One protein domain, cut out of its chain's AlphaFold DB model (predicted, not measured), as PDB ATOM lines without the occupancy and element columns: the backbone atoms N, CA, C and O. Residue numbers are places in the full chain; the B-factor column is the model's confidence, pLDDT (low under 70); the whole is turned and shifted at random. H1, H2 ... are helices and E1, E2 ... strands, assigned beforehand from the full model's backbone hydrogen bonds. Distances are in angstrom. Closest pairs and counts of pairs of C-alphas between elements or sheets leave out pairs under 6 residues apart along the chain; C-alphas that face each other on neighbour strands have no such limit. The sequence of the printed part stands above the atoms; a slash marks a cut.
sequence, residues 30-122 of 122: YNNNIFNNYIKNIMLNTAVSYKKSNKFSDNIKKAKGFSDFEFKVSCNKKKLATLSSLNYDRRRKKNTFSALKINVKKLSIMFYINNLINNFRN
ATOM      1  N   TYR A  30     188.746 136.708 249.714       45.19
ATOM      2  CA  TYR A  30     189.472 135.969 248.674       45.19
ATOM      3  C   TYR A  30     190.840 135.471 249.161       45.19
ATOM      4  O   TYR A  30     191.193 134.315 248.920       45.19
ATOM      5  N   ASN A  31     191.571 136.287 249.930       51.44
ATOM      6  CA  ASN A  31     192.874 135.891 250.470       51.44
ATOM      7  C   ASN A  31     192.758 134.790 251.535       51.44
ATOM      8  O   ASN A  31     193.585 133.879 251.550       51.44
ATOM      9  N   ASN A  32     191.713 134.811 252.369       53.47
ATOM     10  CA  ASN A  32     191.493 133.761 253.367       53.47
ATOM     11  C   ASN A  32     191.190 132.400 252.728       53.47
ATOM     12  O   ASN A  32     191.692 131.387 253.206       53.47
ATOM     13  N   ASN A  33     190.428 132.351 251.630       57.19
ATOM     14  CA  ASN A  33     190.101 131.081 250.974       57.19
ATOM     15  C   ASN A  33     191.312 130.467 250.254       57.19
ATOM     16  O   ASN A  33     191.549 129.267 250.382       57.19
ATOM     17  N   ILE A  34     192.130 131.281 249.573       57.88
ATOM     18  CA  ILE A  34     193.386 130.818 248.956       57.88
ATOM     19  C   ILE A  34     194.360 130.338 250.036       57.88
ATOM     20  O   ILE A  34     194.958 129.273 249.901       57.88
ATOM     21  N   PHE A  35     194.478 131.081 251.136       56.81
ATOM     22  CA  PHE A  35     195.313 130.710 252.275       56.81
ATOM     23  C   PHE A  35     194.848 129.407 252.933       56.81
ATOM     24  O   PHE A  35     195.669 128.530 253.189       56.81
ATOM     25  N   ASN A  36     193.543 129.235 253.152       58.03
ATOM     26  CA  ASN A  36     192.982 128.032 253.766       58.03
ATOM     27  C   ASN A  36     193.128 126.800 252.862       58.03
ATOM     28  O   ASN A  36     193.507 125.740 253.357       58.03
ATOM     29  N   ASN A  37     192.913 126.930 251.548       58.38
ATOM     30  CA  ASN A  37     193.184 125.843 250.600       58.38
ATOM     31  C   ASN A  37     194.681 125.527 250.503       58.38
ATOM     32  O   ASN A  37     195.063 124.360 250.443       58.38
ATOM     33  N   TYR A  38     195.544 126.544 250.549       61.31
ATOM     34  CA  TYR A  38     196.988 126.338 250.567       61.31
ATOM     35  C   TYR A  38     197.429 125.622 251.851       61.31
ATOM     36  O   TYR A  38     198.188 124.663 251.775       61.31
ATOM     37  N   ILE A  39     196.908 126.007 253.020       59.34
ATOM     38  CA  ILE A  39     197.179 125.311 254.287       59.34
ATOM     39  C   ILE A  39     196.664 123.872 254.263       59.34
ATOM     40  O   ILE A  39     197.404 122.992 254.696       59.34
ATOM     41  N   LYS A  40     195.458 123.620 253.733       59.47
ATOM     42  CA  LYS A  40     194.909 122.259 253.593       59.47
ATOM     43  C   LYS A  40     195.813 121.347 252.754       59.47
ATOM     44  O   LYS A  40     195.929 120.172 253.072       59.47
ATOM     45  N   ASN A  41     196.493 121.896 251.745       58.47
ATOM     46  CA  ASN A  41     197.329 121.132 250.811       58.47
ATOM     47  C   ASN A  41     198.831 121.116 251.153       58.47
ATOM     48  O   ASN A  41     199.626 120.495 250.442       58.47
ATOM     49  N   ILE A  42     199.275 121.806 252.209       65.56
ATOM     50  CA  ILE A  42     200.680 121.744 252.625       65.56
ATOM     51  C   ILE A  42     200.890 120.571 253.579       65.56
ATOM     52  O   ILE A  42     200.355 120.559 254.684       65.56
ATOM     53  N   MET A  43     201.799 119.666 253.204       70.44
ATOM     54  CA  MET A  43     202.305 118.613 254.086       70.44
ATOM     55  C   MET A  43     202.791 119.188 255.423       70.44
ATOM     56  O   MET A  43     203.594 120.130 255.445       70.44
ATOM     57  N   LEU A  44     202.349 118.587 256.532       74.69
ATOM     58  CA  LEU A  44     202.730 118.964 257.900       74.69
ATOM     59  C   LEU A  44     204.252 119.100 258.073       74.69
ATOM     60  O   LEU A  44     204.709 120.064 258.683       74.69
ATOM     61  N   ASN A  45     205.018 118.229 257.414       76.69
ATOM     62  CA  ASN A  45     206.481 118.161 257.505       76.69
ATOM     63  C   ASN A  45     207.202 119.294 256.752       76.69
ATOM     64  O   ASN A  45     208.427 119.396 256.805       76.69
ATOM     65  N   THR A  46     206.468 120.144 256.025       85.75
ATOM     66  CA  THR A  46     207.049 121.238 255.241       85.75
ATOM     67  C   THR A  46     206.729 122.597 255.848       85.75
ATOM     68  O   THR A  46     205.571 122.989 256.057       85.75
ATOM     69  N   ALA A  47     207.801 123.341 256.104       88.81
ATOM     70  CA  ALA A  47     207.724 124.695 256.606       88.81
ATOM     71  C   ALA A  47     207.213 125.662 255.537       88.81
ATOM     72  O   ALA A  47     207.309 125.437 254.328       88.81
ATOM     73  N   VAL A  48     206.697 126.789 256.005       90.12
ATOM     74  CA  VAL A  48     206.062 127.803 255.174       90.12
ATOM     75  C   VAL A  48     206.827 129.122 255.265       90.12
ATOM     76  O   VAL A  48     207.345 129.491 256.325       90.12
ATOM     77  N   SER A  49     206.926 129.838 254.146       88.50
ATOM     78  CA  SER A  49     207.505 131.185 254.074       88.50
ATOM     79  C   SER A  49     206.753 132.050 253.070       88.50
ATOM     80  O   SER A  49     206.092 131.527 252.177       88.50
ATOM     81  N   TYR A  50     206.879 133.365 253.178       84.88
ATOM     82  CA  TYR A  50     206.351 134.282 252.167       84.88
ATOM     83  C   TYR A  50     207.362 134.487 251.033       84.88
ATOM     84  O   TYR A  50     208.581 134.366 251.224       84.88
ATOM     85  N   LYS A  51     206.867 134.759 249.822       83.19
ATOM     86  CA  LYS A  51     207.724 135.144 248.696       83.19
ATOM     87  C   LYS A  51     208.405 136.488 249.003       83.19
ATOM     88  O   LYS A  51     207.882 137.341 249.711       83.19
ATOM     89  N   LYS A  52     209.627 136.654 248.492       74.56
ATOM     90  CA  LYS A  52     210.365 137.920 248.565       74.56
ATOM     91  C   LYS A  52     210.044 138.715 247.298       74.56
ATOM     92  O   LYS A  52     210.839 138.712 246.370       74.56
ATOM     93  N   SER A  53     208.863 139.311 247.207       68.56
ATOM     94  CA  SER A  53     208.615 140.389 246.239       68.56
ATOM     95  C   SER A  53     208.207 141.654 246.989       68.56
ATOM     96  O   SER A  53     207.896 141.580 248.180       68.56
ATOM     97  N   ASN A  54     208.314 142.810 246.324       56.88
ATOM     98  CA  ASN A  54     208.221 144.149 246.914       56.88
ATOM     99  C   ASN A  54     207.216 144.248 248.074       56.88
ATOM    100  O   ASN A  54     206.014 144.166 247.859       56.88
ATOM    101  N   LYS A  55     207.769 144.434 249.282       57.72
ATOM    102  CA  LYS A  55     207.210 144.866 250.582       57.72
ATOM    103  C   LYS A  55     205.924 144.201 251.135       57.72
ATOM    104  O   LYS A  55     205.783 144.186 252.351       57.72
ATOM    105  N   PHE A  56     205.053 143.601 250.320       56.09
ATOM    106  CA  PHE A  56     203.714 143.117 250.704       56.09
ATOM    107  C   PHE A  56     203.249 141.885 249.910       56.09
ATOM    108  O   PHE A  56     202.081 141.765 249.551       56.09
ATOM    109  N   SER A  57     204.150 140.960 249.574       61.41
ATOM    110  CA  SER A  57     203.696 139.717 248.951       61.41
ATOM    111  C   SER A  57     202.986 138.854 250.002       61.41
ATOM    112  O   SER A  57     203.645 138.238 250.840       61.41
ATOM    113  N   ASP A  58     201.658 138.770 249.918       67.44
ATOM    114  CA  ASP A  58     200.829 137.837 250.703       67.44
ATOM    115  C   ASP A  58     200.963 136.384 250.213       67.44
ATOM    116  O   ASP A  58     200.422 135.448 250.800       67.44
ATOM    117  N   ASN A  59     201.727 136.181 249.139       78.44
ATOM    118  CA  ASN A  59     201.910 134.886 248.519       78.44
ATOM    119  C   ASN A  59     202.817 133.991 249.359       78.44
ATOM    120  O   ASN A  59     204.011 134.249 249.555       78.44
ATOM    121  N   ILE A  60     202.237 132.878 249.780       82.44
ATOM    122  CA  ILE A  60     202.902 131.849 250.555       82.44
ATOM    123  C   ILE A  60     203.589 130.855 249.619       82.44
ATOM    124  O   ILE A  60     203.090 130.520 248.547       82.44
ATOM    125  N   LYS A  61     204.764 130.383 250.027       85.94
ATOM    126  CA  LYS A  61     205.498 129.301 249.385       85.94
ATOM    127  C   LYS A  61     205.977 128.270 250.406       85.94
ATOM    128  O   LYS A  61     206.200 128.581 251.582       85.94
ATOM    129  N   LYS A  62     206.233 127.056 249.918       87.62
ATOM    130  CA  LYS A  62     206.970 126.029 250.660       87.62
ATOM    131  C   LYS A  62     208.390 126.538 250.935       87.62
ATOM    132  O   LYS A  62     209.041 127.102 250.051       87.62
ATOM    133  N   ALA A  63     208.839 126.406 252.176       88.12
ATOM    134  CA  ALA A  63     210.208 126.688 252.585       88.12
ATOM    135  C   ALA A  63     211.041 125.399 252.558       88.12
ATOM    136  O   ALA A  63     210.488 124.304 252.633       88.12
ATOM    137  N   LYS A  64     212.371 125.541 252.481       88.69
ATOM    138  CA  LYS A  64     213.301 124.401 252.507       88.69
ATOM    139  C   LYS A  64     213.181 123.599 253.807       88.69
ATOM    140  O   LYS A  64     213.227 122.380 253.766       88.69
ATOM    141  N   GLY A  65     213.001 124.284 254.933       89.38
ATOM    142  CA  GLY A  65     212.856 123.660 256.241       89.38
ATOM    143  C   GLY A  65     212.452 124.655 257.323       89.38
ATOM    144  O   GLY A  65     212.371 125.868 257.089       89.38
ATOM    145  N   PHE A  66     212.172 124.124 258.506       90.00
ATOM    146  CA  PHE A  66     211.900 124.889 259.717       90.00
ATOM    147  C   PHE A  66     213.193 125.521 260.245       90.00
ATOM    148  O   PHE A  66     214.280 124.965 260.104       90.00
ATOM    149  N   SER A  67     213.077 126.709 260.824       90.00
ATOM    150  CA  SER A  67     214.199 127.460 261.389       90.00
ATOM    151  C   SER A  67     214.472 127.068 262.837       90.00
ATOM    152  O   SER A  67     213.567 126.638 263.550       90.00
ATOM    153  N   ASP A  68     215.692 127.334 263.305       87.06
ATOM    154  CA  ASP A  68     216.063 127.212 264.723       87.06
ATOM    155  C   ASP A  68     215.097 127.916 265.661       87.06
ATOM    156  O   ASP A  68     214.772 127.414 266.734       87.06
ATOM    157  N   PHE A  69     214.667 129.113 265.270       88.12
ATOM    158  CA  PHE A  69     213.795 129.922 266.098       88.12
ATOM    159  C   PHE A  69     212.416 129.276 266.247       88.12
ATOM    160  O   PHE A  69     211.903 129.181 267.355       88.12
ATOM    161  N   GLU A  70     211.848 128.757 265.157       89.56
ATOM    162  CA  GLU A  70     210.571 128.040 265.206       89.56
ATOM    163  C   GLU A  70     210.652 126.794 266.080       89.56
ATOM    164  O   GLU A  70     209.753 126.588 266.888       89.56
ATOM    165  N   PHE A  71     211.738 126.021 265.987       85.00
ATOM    166  CA  PHE A  71     211.952 124.857 266.849       85.00
ATOM    167  C   PHE A  71     212.093 125.228 268.324       85.00
ATOM    168  O   PHE A  71     211.509 124.567 269.181       85.00
ATOM    169  N   LYS A  72     212.844 126.292 268.631       84.19
ATOM    170  CA  LYS A  72     213.013 126.785 270.006       84.19
ATOM    171  C   LYS A  72     211.703 127.283 270.610       84.19
ATOM    172  O   LYS A  72     211.527 127.168 271.815       84.19
ATOM    173  N   VAL A  73     210.820 127.856 269.792       85.75
ATOM    174  CA  VAL A  73     209.514 128.358 270.235       85.75
ATOM    175  C   VAL A  73     208.491 127.227 270.341       85.75
ATOM    176  O   VAL A  73     207.689 127.222 271.268       85.75
ATOM    177  N   SER A  74     208.496 126.263 269.416       80.75
ATOM    178  CA  SER A  74     207.542 125.151 269.438       80.75
ATOM    179  C   SER A  74     207.859 124.118 270.508       80.75
ATOM    180  O   SER A  74     206.953 123.439 270.985       80.75
ATOM    181  N   CYS A  75     209.138 123.944 270.847       69.06
ATOM    182  CA  CYS A  75     209.590 122.914 271.767       69.06
ATOM    183  C   CYS A  75     210.661 123.419 272.716       69.06
ATOM    184  O   CYS A  75     211.633 124.061 272.322       69.06
ATOM    185  N   ASN A  76     210.542 122.998 273.972       63.69
ATOM    186  CA  ASN A  76     211.622 123.112 274.936       63.69
ATOM    187  C   ASN A  76     212.817 122.302 274.416       63.69
ATOM    188  O   ASN A  76     212.761 121.077 274.444       63.69
ATOM    189  N   LYS A  77     213.827 123.020 273.893       55.50
ATOM    190  CA  LYS A  77     215.194 122.717 273.383       55.50
ATOM    191  C   LYS A  77     215.734 121.269 273.290       55.50
ATOM    192  O   LYS A  77     216.683 121.059 272.545       55.50
ATOM    193  N   LYS A  78     215.205 120.276 274.001       49.72
ATOM    194  CA  LYS A  78     215.791 118.944 274.205       49.72
ATOM    195  C   LYS A  78     215.352 117.846 273.218       49.72
ATOM    196  O   LYS A  78     215.928 116.770 273.270       49.72
ATOM    197  N   LYS A  79     214.379 118.065 272.317       57.09
ATOM    198  CA  LYS A  79     213.823 116.989 271.454       57.09
ATOM    199  C   LYS A  79     213.918 117.231 269.938       57.09
ATOM    200  O   LYS A  79     213.090 116.742 269.183       57.09
ATOM    201  N   LEU A  80     214.924 117.964 269.456       55.25
ATOM    202  CA  LEU A  80     215.157 118.079 268.001       55.25
ATOM    203  C   LEU A  80     215.556 116.730 267.365       55.25
ATOM    204  O   LEU A  80     215.249 116.488 266.204       55.25
ATOM    205  N   ALA A  81     216.193 115.849 268.142       49.00
ATOM    206  CA  ALA A  81     216.772 114.595 267.665       49.00
ATOM    207  C   ALA A  81     215.749 113.497 267.301       49.00
ATOM    208  O   ALA A  81     216.100 112.566 266.587       49.00
ATOM    209  N   THR A  82     214.491 113.588 267.747       54.25
ATOM    210  CA  THR A  82     213.488 112.521 267.540       54.25
ATOM    211  C   THR A  82     212.608 112.704 266.301       54.25
ATOM    212  O   THR A  82     211.715 111.896 266.059       54.25
ATOM    213  N   LEU A  83     212.834 113.745 265.495       63.12
ATOM    214  CA  LEU A  83     212.062 114.011 264.277       63.12
ATOM    215  C   LEU A  83     212.937 113.833 263.035       63.12
ATOM    216  O   LEU A  83     213.258 114.795 262.341       63.12
ATOM    217  N   SER A  84     213.296 112.584 262.737       60.44
ATOM    218  CA  SER A  84     214.061 112.202 261.538       60.44
ATOM    219  C   SER A  84     213.389 112.608 260.216       60.44
ATOM    220  O   SER A  84     214.057 112.717 259.194       60.44
ATOM    221  N   SER A  85     212.082 112.883 260.228       69.75
ATOM    222  CA  SER A  85     211.290 113.265 259.051       69.75
ATOM    223  C   SER A  85     211.112 114.777 258.856       69.75
ATOM    224  O   SER A  85     210.407 115.196 257.931       69.75
ATOM    225  N   LEU A  86     211.712 115.615 259.711       77.88
ATOM    226  CA  LEU A  86     211.585 117.066 259.611       77.88
ATOM    227  C   LEU A  86     212.729 117.709 258.837       77.88
ATOM    228  O   LEU A  86     213.897 117.627 259.206       77.88
ATOM    229  N   ASN A  87     212.359 118.485 257.820       83.38
ATOM    230  CA  ASN A  87     213.313 119.334 257.127       83.38
ATOM    231  C   ASN A  87     213.665 120.544 257.993       83.38
ATOM    232  O   ASN A  87     212.810 121.382 258.297       83.38
ATOM    233  N   TYR A  88     214.939 120.667 258.339       85.94
ATOM    234  CA  TYR A  88     215.488 121.769 259.118       85.94
ATOM    235  C   TYR A  88     216.404 122.644 258.251       85.94
ATOM    236  O   TYR A  88     217.225 122.153 257.478       85.94
ATOM    237  N   ASP A  89     216.251 123.963 258.360       88.25
ATOM    238  CA  ASP A  89     217.069 124.954 257.660       88.25
ATOM    239  C   ASP A  89     217.667 125.960 258.649       88.25
ATOM    240  O   ASP A  89     217.087 127.009 258.951       88.25
ATOM    241  N   ARG A  90     218.891 125.659 259.098       85.31
ATOM    242  CA  ARG A  90     219.688 126.506 260.001       85.31
ATOM    243  C   ARG A  90     219.934 127.918 259.464       85.31
ATOM    244  O   ARG A  90     220.152 128.857 260.226       85.31
ATOM    245  N   ARG A  91     219.926 128.107 258.140       88.19
ATOM    246  CA  ARG A  91     220.239 129.408 257.522       88.19
ATOM    247  C   ARG A  91     219.044 130.362 257.548       88.19
ATOM    248  O   ARG A  91     219.200 131.559 257.292       88.19
ATOM    249  N   ARG A  92     217.842 129.869 257.855       87.31
ATOM    250  CA  ARG A  92     216.610 130.658 257.836       87.31
ATOM    251  C   ARG A  92     216.458 131.477 259.118       87.31
ATOM    252  O   ARG A  92     215.997 130.973 260.131       87.31
ATOM    253  N   LYS A  93     216.811 132.765 259.056       80.94
ATOM    254  CA  LYS A  93     216.745 133.686 260.213       80.94
ATOM    255  C   LYS A  93     215.485 134.558 260.280       80.94
ATOM    256  O   LYS A  93     215.085 134.960 261.363       80.94
ATOM    257  N   LYS A  94     214.883 134.896 259.134       72.12
ATOM    258  CA  LYS A  94     213.746 135.831 259.046       72.12
ATOM    259  C   LYS A  94     212.496 135.107 258.563       72.12
ATOM    260  O   LYS A  94     212.514 134.513 257.485       72.12
ATOM    261  N   ASN A  95     211.416 135.210 259.327       77.00
ATOM    262  CA  ASN A  95     210.080 134.824 258.892       77.00
ATOM    263  C   ASN A  95     209.083 135.903 259.329       77.00
ATOM    264  O   ASN A  95     209.318 136.602 260.315       77.00
ATOM    265  N   THR A  96     207.992 136.072 258.588       84.50
ATOM    266  CA  THR A  96     206.910 136.960 259.028       84.50
ATOM    267  C   THR A  96     206.212 136.349 260.241       84.50
ATOM    268  O   THR A  96     206.184 135.126 260.401       84.50
ATOM    269  N   PHE A  97     205.615 137.187 261.091       84.62
ATOM    270  CA  PHE A  97     204.910 136.721 262.289       84.62
ATOM    271  C   PHE A  97     203.785 135.724 261.958       84.62
ATOM    272  O   PHE A  97     203.607 134.722 262.650       84.62
ATOM    273  N   SER A  98     203.074 135.941 260.847       85.56
ATOM    274  CA  SER A  98     202.050 135.017 260.354       85.56
ATOM    275  C   SER A  98     202.627 133.644 259.992       85.56
ATOM    276  O   SER A  98     202.097 132.628 260.440       85.56
ATOM    277  N   ALA A  99     203.738 133.584 259.248       87.62
ATOM    278  CA  ALA A  99     204.377 132.313 258.894       87.62
ATOM    279  C   ALA A  99     204.986 131.610 260.112       87.62
ATOM    280  O   ALA A  99     204.886 130.389 260.220       87.62
ATOM    281  N   LEU A 100     205.570 132.372 261.041       89.69
ATOM    282  CA  LEU A 100     206.066 131.859 262.315       89.69
ATOM    283  C   LEU A 100     204.945 131.152 263.089       89.69
ATOM    284  O   LEU A 100     205.108 129.995 263.463       89.69
ATOM    285  N   LYS A 101     203.785 131.801 263.257       88.62
ATOM    286  CA  LYS A 101     202.633 131.231 263.977       88.62
ATOM    287  C   LYS A 101     202.152 129.916 263.357       88.62
ATOM    288  O   LYS A 101     201.880 128.959 264.078       88.62
ATOM    289  N   ILE A 102     202.077 129.851 262.027       88.81
ATOM    290  CA  ILE A 102     201.692 128.628 261.304       88.81
ATOM    291  C   ILE A 102     202.720 127.519 261.542       88.81
ATOM    292  O   ILE A 102     202.348 126.394 261.869       88.81
ATOM    293  N   ASN A 103     204.008 127.825 261.387       89.75
ATOM    294  CA  ASN A 103     205.074 126.832 261.493       89.75
ATOM    295  C   ASN A 103     205.234 126.303 262.921       89.75
ATOM    296  O   ASN A 103     205.383 125.100 263.095       89.75
ATOM    297  N   VAL A 104     205.130 127.166 263.933       88.50
ATOM    298  CA  VAL A 104     205.149 126.758 265.347       88.50
ATOM    299  C   VAL A 104     203.985 125.817 265.650       88.50
ATOM    300  O   VAL A 104     204.202 124.773 266.256       88.50
ATOM    301  N   LYS A 105     202.773 126.124 265.162       88.31
ATOM    302  CA  LYS A 105     201.602 125.248 265.332       88.31
ATOM    303  C   LYS A 105     201.780 123.894 264.635       88.31
ATOM    304  O   LYS A 105     201.375 122.867 265.171       88.31
ATOM    305  N   LYS A 106     202.383 123.871 263.443       88.50
ATOM    306  CA  LYS A 106     202.698 122.614 262.745       88.50
ATOM    307  C   LYS A 106     203.665 121.761 263.549       88.50
ATOM    308  O   LYS A 106     203.381 120.592 263.780       88.50
ATOM    309  N   LEU A 107     204.761 122.366 264.006       87.31
ATOM    310  CA  LEU A 107     205.741 121.684 264.837       87.31
ATOM    311  C   LEU A 107     205.070 121.124 266.094       87.31
ATOM    312  O   LEU A 107     205.158 119.925 266.321       87.31
ATOM    313  N   SER A 108     204.313 121.925 266.850       84.94
ATOM    314  CA  SER A 108     203.657 121.448 268.076       84.94
ATOM    315  C   SER A 108     202.736 120.245 267.842       84.94
ATOM    316  O   SER A 108     202.749 119.309 268.636       84.94
ATOM    317  N   ILE A 109     201.977 120.231 266.738       85.50
ATOM    318  CA  ILE A 109     201.122 119.091 266.366       85.50
ATOM    319  C   ILE A 109     201.969 117.852 266.065       85.50
ATOM    320  O   ILE A 109     201.674 116.772 266.568       85.50
ATOM    321  N   MET A 110     203.038 117.995 265.280       83.62
ATOM    322  CA  MET A 110     203.922 116.874 264.948       83.62
ATOM    323  C   MET A 110     204.605 116.290 266.185       83.62
ATOM    324  O   MET A 110     204.687 115.076 266.330       83.62
ATOM    325  N   PHE A 111     205.050 117.145 267.104       82.81
ATOM    326  CA  PHE A 111     205.616 116.713 268.379       82.81
ATOM    327  C   PHE A 111     204.598 115.964 269.242       82.81
ATOM    328  O   PHE A 111     204.944 114.949 269.844       82.81
ATOM    329  N   TYR A 112     203.350 116.432 269.285       84.00
ATOM    330  CA  TYR A 112     202.273 115.753 270.002       84.00
ATOM    331  C   TYR A 112     201.993 114.360 269.424       84.00
ATOM    332  O   TYR A 112     201.999 113.381 270.165       84.00
ATOM    333  N   ILE A 113     201.843 114.258 268.100       83.31
ATOM    334  CA  ILE A 113     201.615 112.982 267.406       83.31
ATOM    335  C   ILE A 113     202.781 112.017 267.644       83.31
ATOM    336  O   ILE A 113     202.553 110.859 267.975       83.31
ATOM    337  N   ASN A 114     204.028 112.484 267.543       79.56
ATOM    338  CA  ASN A 114     205.189 111.629 267.793       79.56
ATOM    339  C   ASN A 114     205.254 111.128 269.238       79.56
ATOM    340  O   ASN A 114     205.603 109.973 269.458       79.56
ATOM    341  N   ASN A 115     204.918 111.965 270.223       81.56
ATOM    342  CA  ASN A 115     204.851 111.514 271.613       81.56
ATOM    343  C   ASN A 115     203.745 110.467 271.804       81.56
ATOM    344  O   ASN A 115     203.989 109.471 272.473       81.56
ATOM    345  N   LEU A 116     202.571 110.649 271.185       83.44
ATOM    346  CA  LEU A 116     201.507 109.642 271.215       83.44
ATOM    347  C   LEU A 116     201.974 108.314 270.614       83.44
ATOM    348  O   LEU A 116     201.839 107.284 271.259       83.44
ATOM    349  N   ILE A 117     202.573 108.334 269.420       82.88
ATOM    350  CA  ILE A 117     203.087 107.122 268.763       82.88
ATOM    351  C   ILE A 117     204.125 106.418 269.643       82.88
ATOM    352  O   ILE A 117     204.092 105.198 269.766       82.88
ATOM    353  N   ASN A 118     205.030 107.173 270.271       78.44
ATOM    354  CA  ASN A 118     206.034 106.602 271.167       78.44
ATOM    355  C   ASN A 118     205.406 105.976 272.420       78.44
ATOM    356  O   ASN A 118     205.895 104.950 272.873       78.44
ATOM    357  N   ASN A 119     204.316 106.543 272.943       81.00
ATOM    358  CA  ASN A 119     203.592 105.963 274.076       81.00
ATOM    359  C   ASN A 119     202.869 104.653 273.723       81.00
ATOM    360  O   ASN A 119     202.641 103.861 274.621       81.00
ATOM    361  N   PHE A 120     202.496 104.429 272.458       83.00
ATOM    362  CA  PHE A 120     201.893 103.164 272.005       83.00
ATOM    363  C   PHE A 120     202.923 102.097 271.609       83.00
ATOM    364  O   PHE A 120     202.561 100.943 271.401       83.00
ATOM    365  N   ARG A 121     204.186 102.490 271.408       77.00
ATOM    366  CA  ARG A 121     205.280 101.575 271.050       77.00
ATOM    367  C   ARG A 121     205.978 100.961 272.263       77.00
ATOM    368  O   ARG A 121     206.639  99.941 272.085       77.00
ATOM    369  N   ASN A 122     205.868 101.607 273.420       55.47
ATOM    370  CA  ASN A 122     206.341 101.115 274.714       55.47
ATOM    371  C   ASN A 122     205.211 100.392 275.441       55.47
ATOM    372  O   ASN A 122     205.539  99.459 276.200       55.47
TER     373      ASN A 122
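Overview. This is residues 30 to 122 of the 122 residues of an uncharacterized protein of Lotharella vacuolata (UniProt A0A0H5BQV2). A long helix, H3, makes the long axis; H2 and the small antiparallel hairpin E1 E2 pack on its first half. H1 lies beside the hairpin. The printed part has 93 residues, with three named helices and two named strands in the order H1 E1 E2 H2 H3; the class is mostly helix, with helices holding 44 and strands 6 of the 50 residues in named elements. It is compact, radius of gyration of the C-alphas 14.2 A, spanning 50 by 28 by 17 A.

Along the chain. H1 is residues 30 to 41, from C-alpha 30 (189.472, 135.969, 248.674). E1 is 48 to 50, E2 60 to 62, H2 68 to 74. H3, residues 97 to 121, runs 36.2 A to C-alpha 121 (205.280, 101.575, 271.050).

Arrangement. In E1 and E2, N 49 and O 61 are within hydrogen-bond range, 2.9 A. H2 touches H3's residues 100 to 108 alone, at a steep tilt of 66 degrees; the C-alphas of Ser 74 and Val 104 are closest, 5.0 A. Every O i to N i+4 pair in the helices is within range.

Size, cuts and confidence. The 22-residue link H2 to H3 is long. pLDDT is under 70, for instance, in residues 30 to 42.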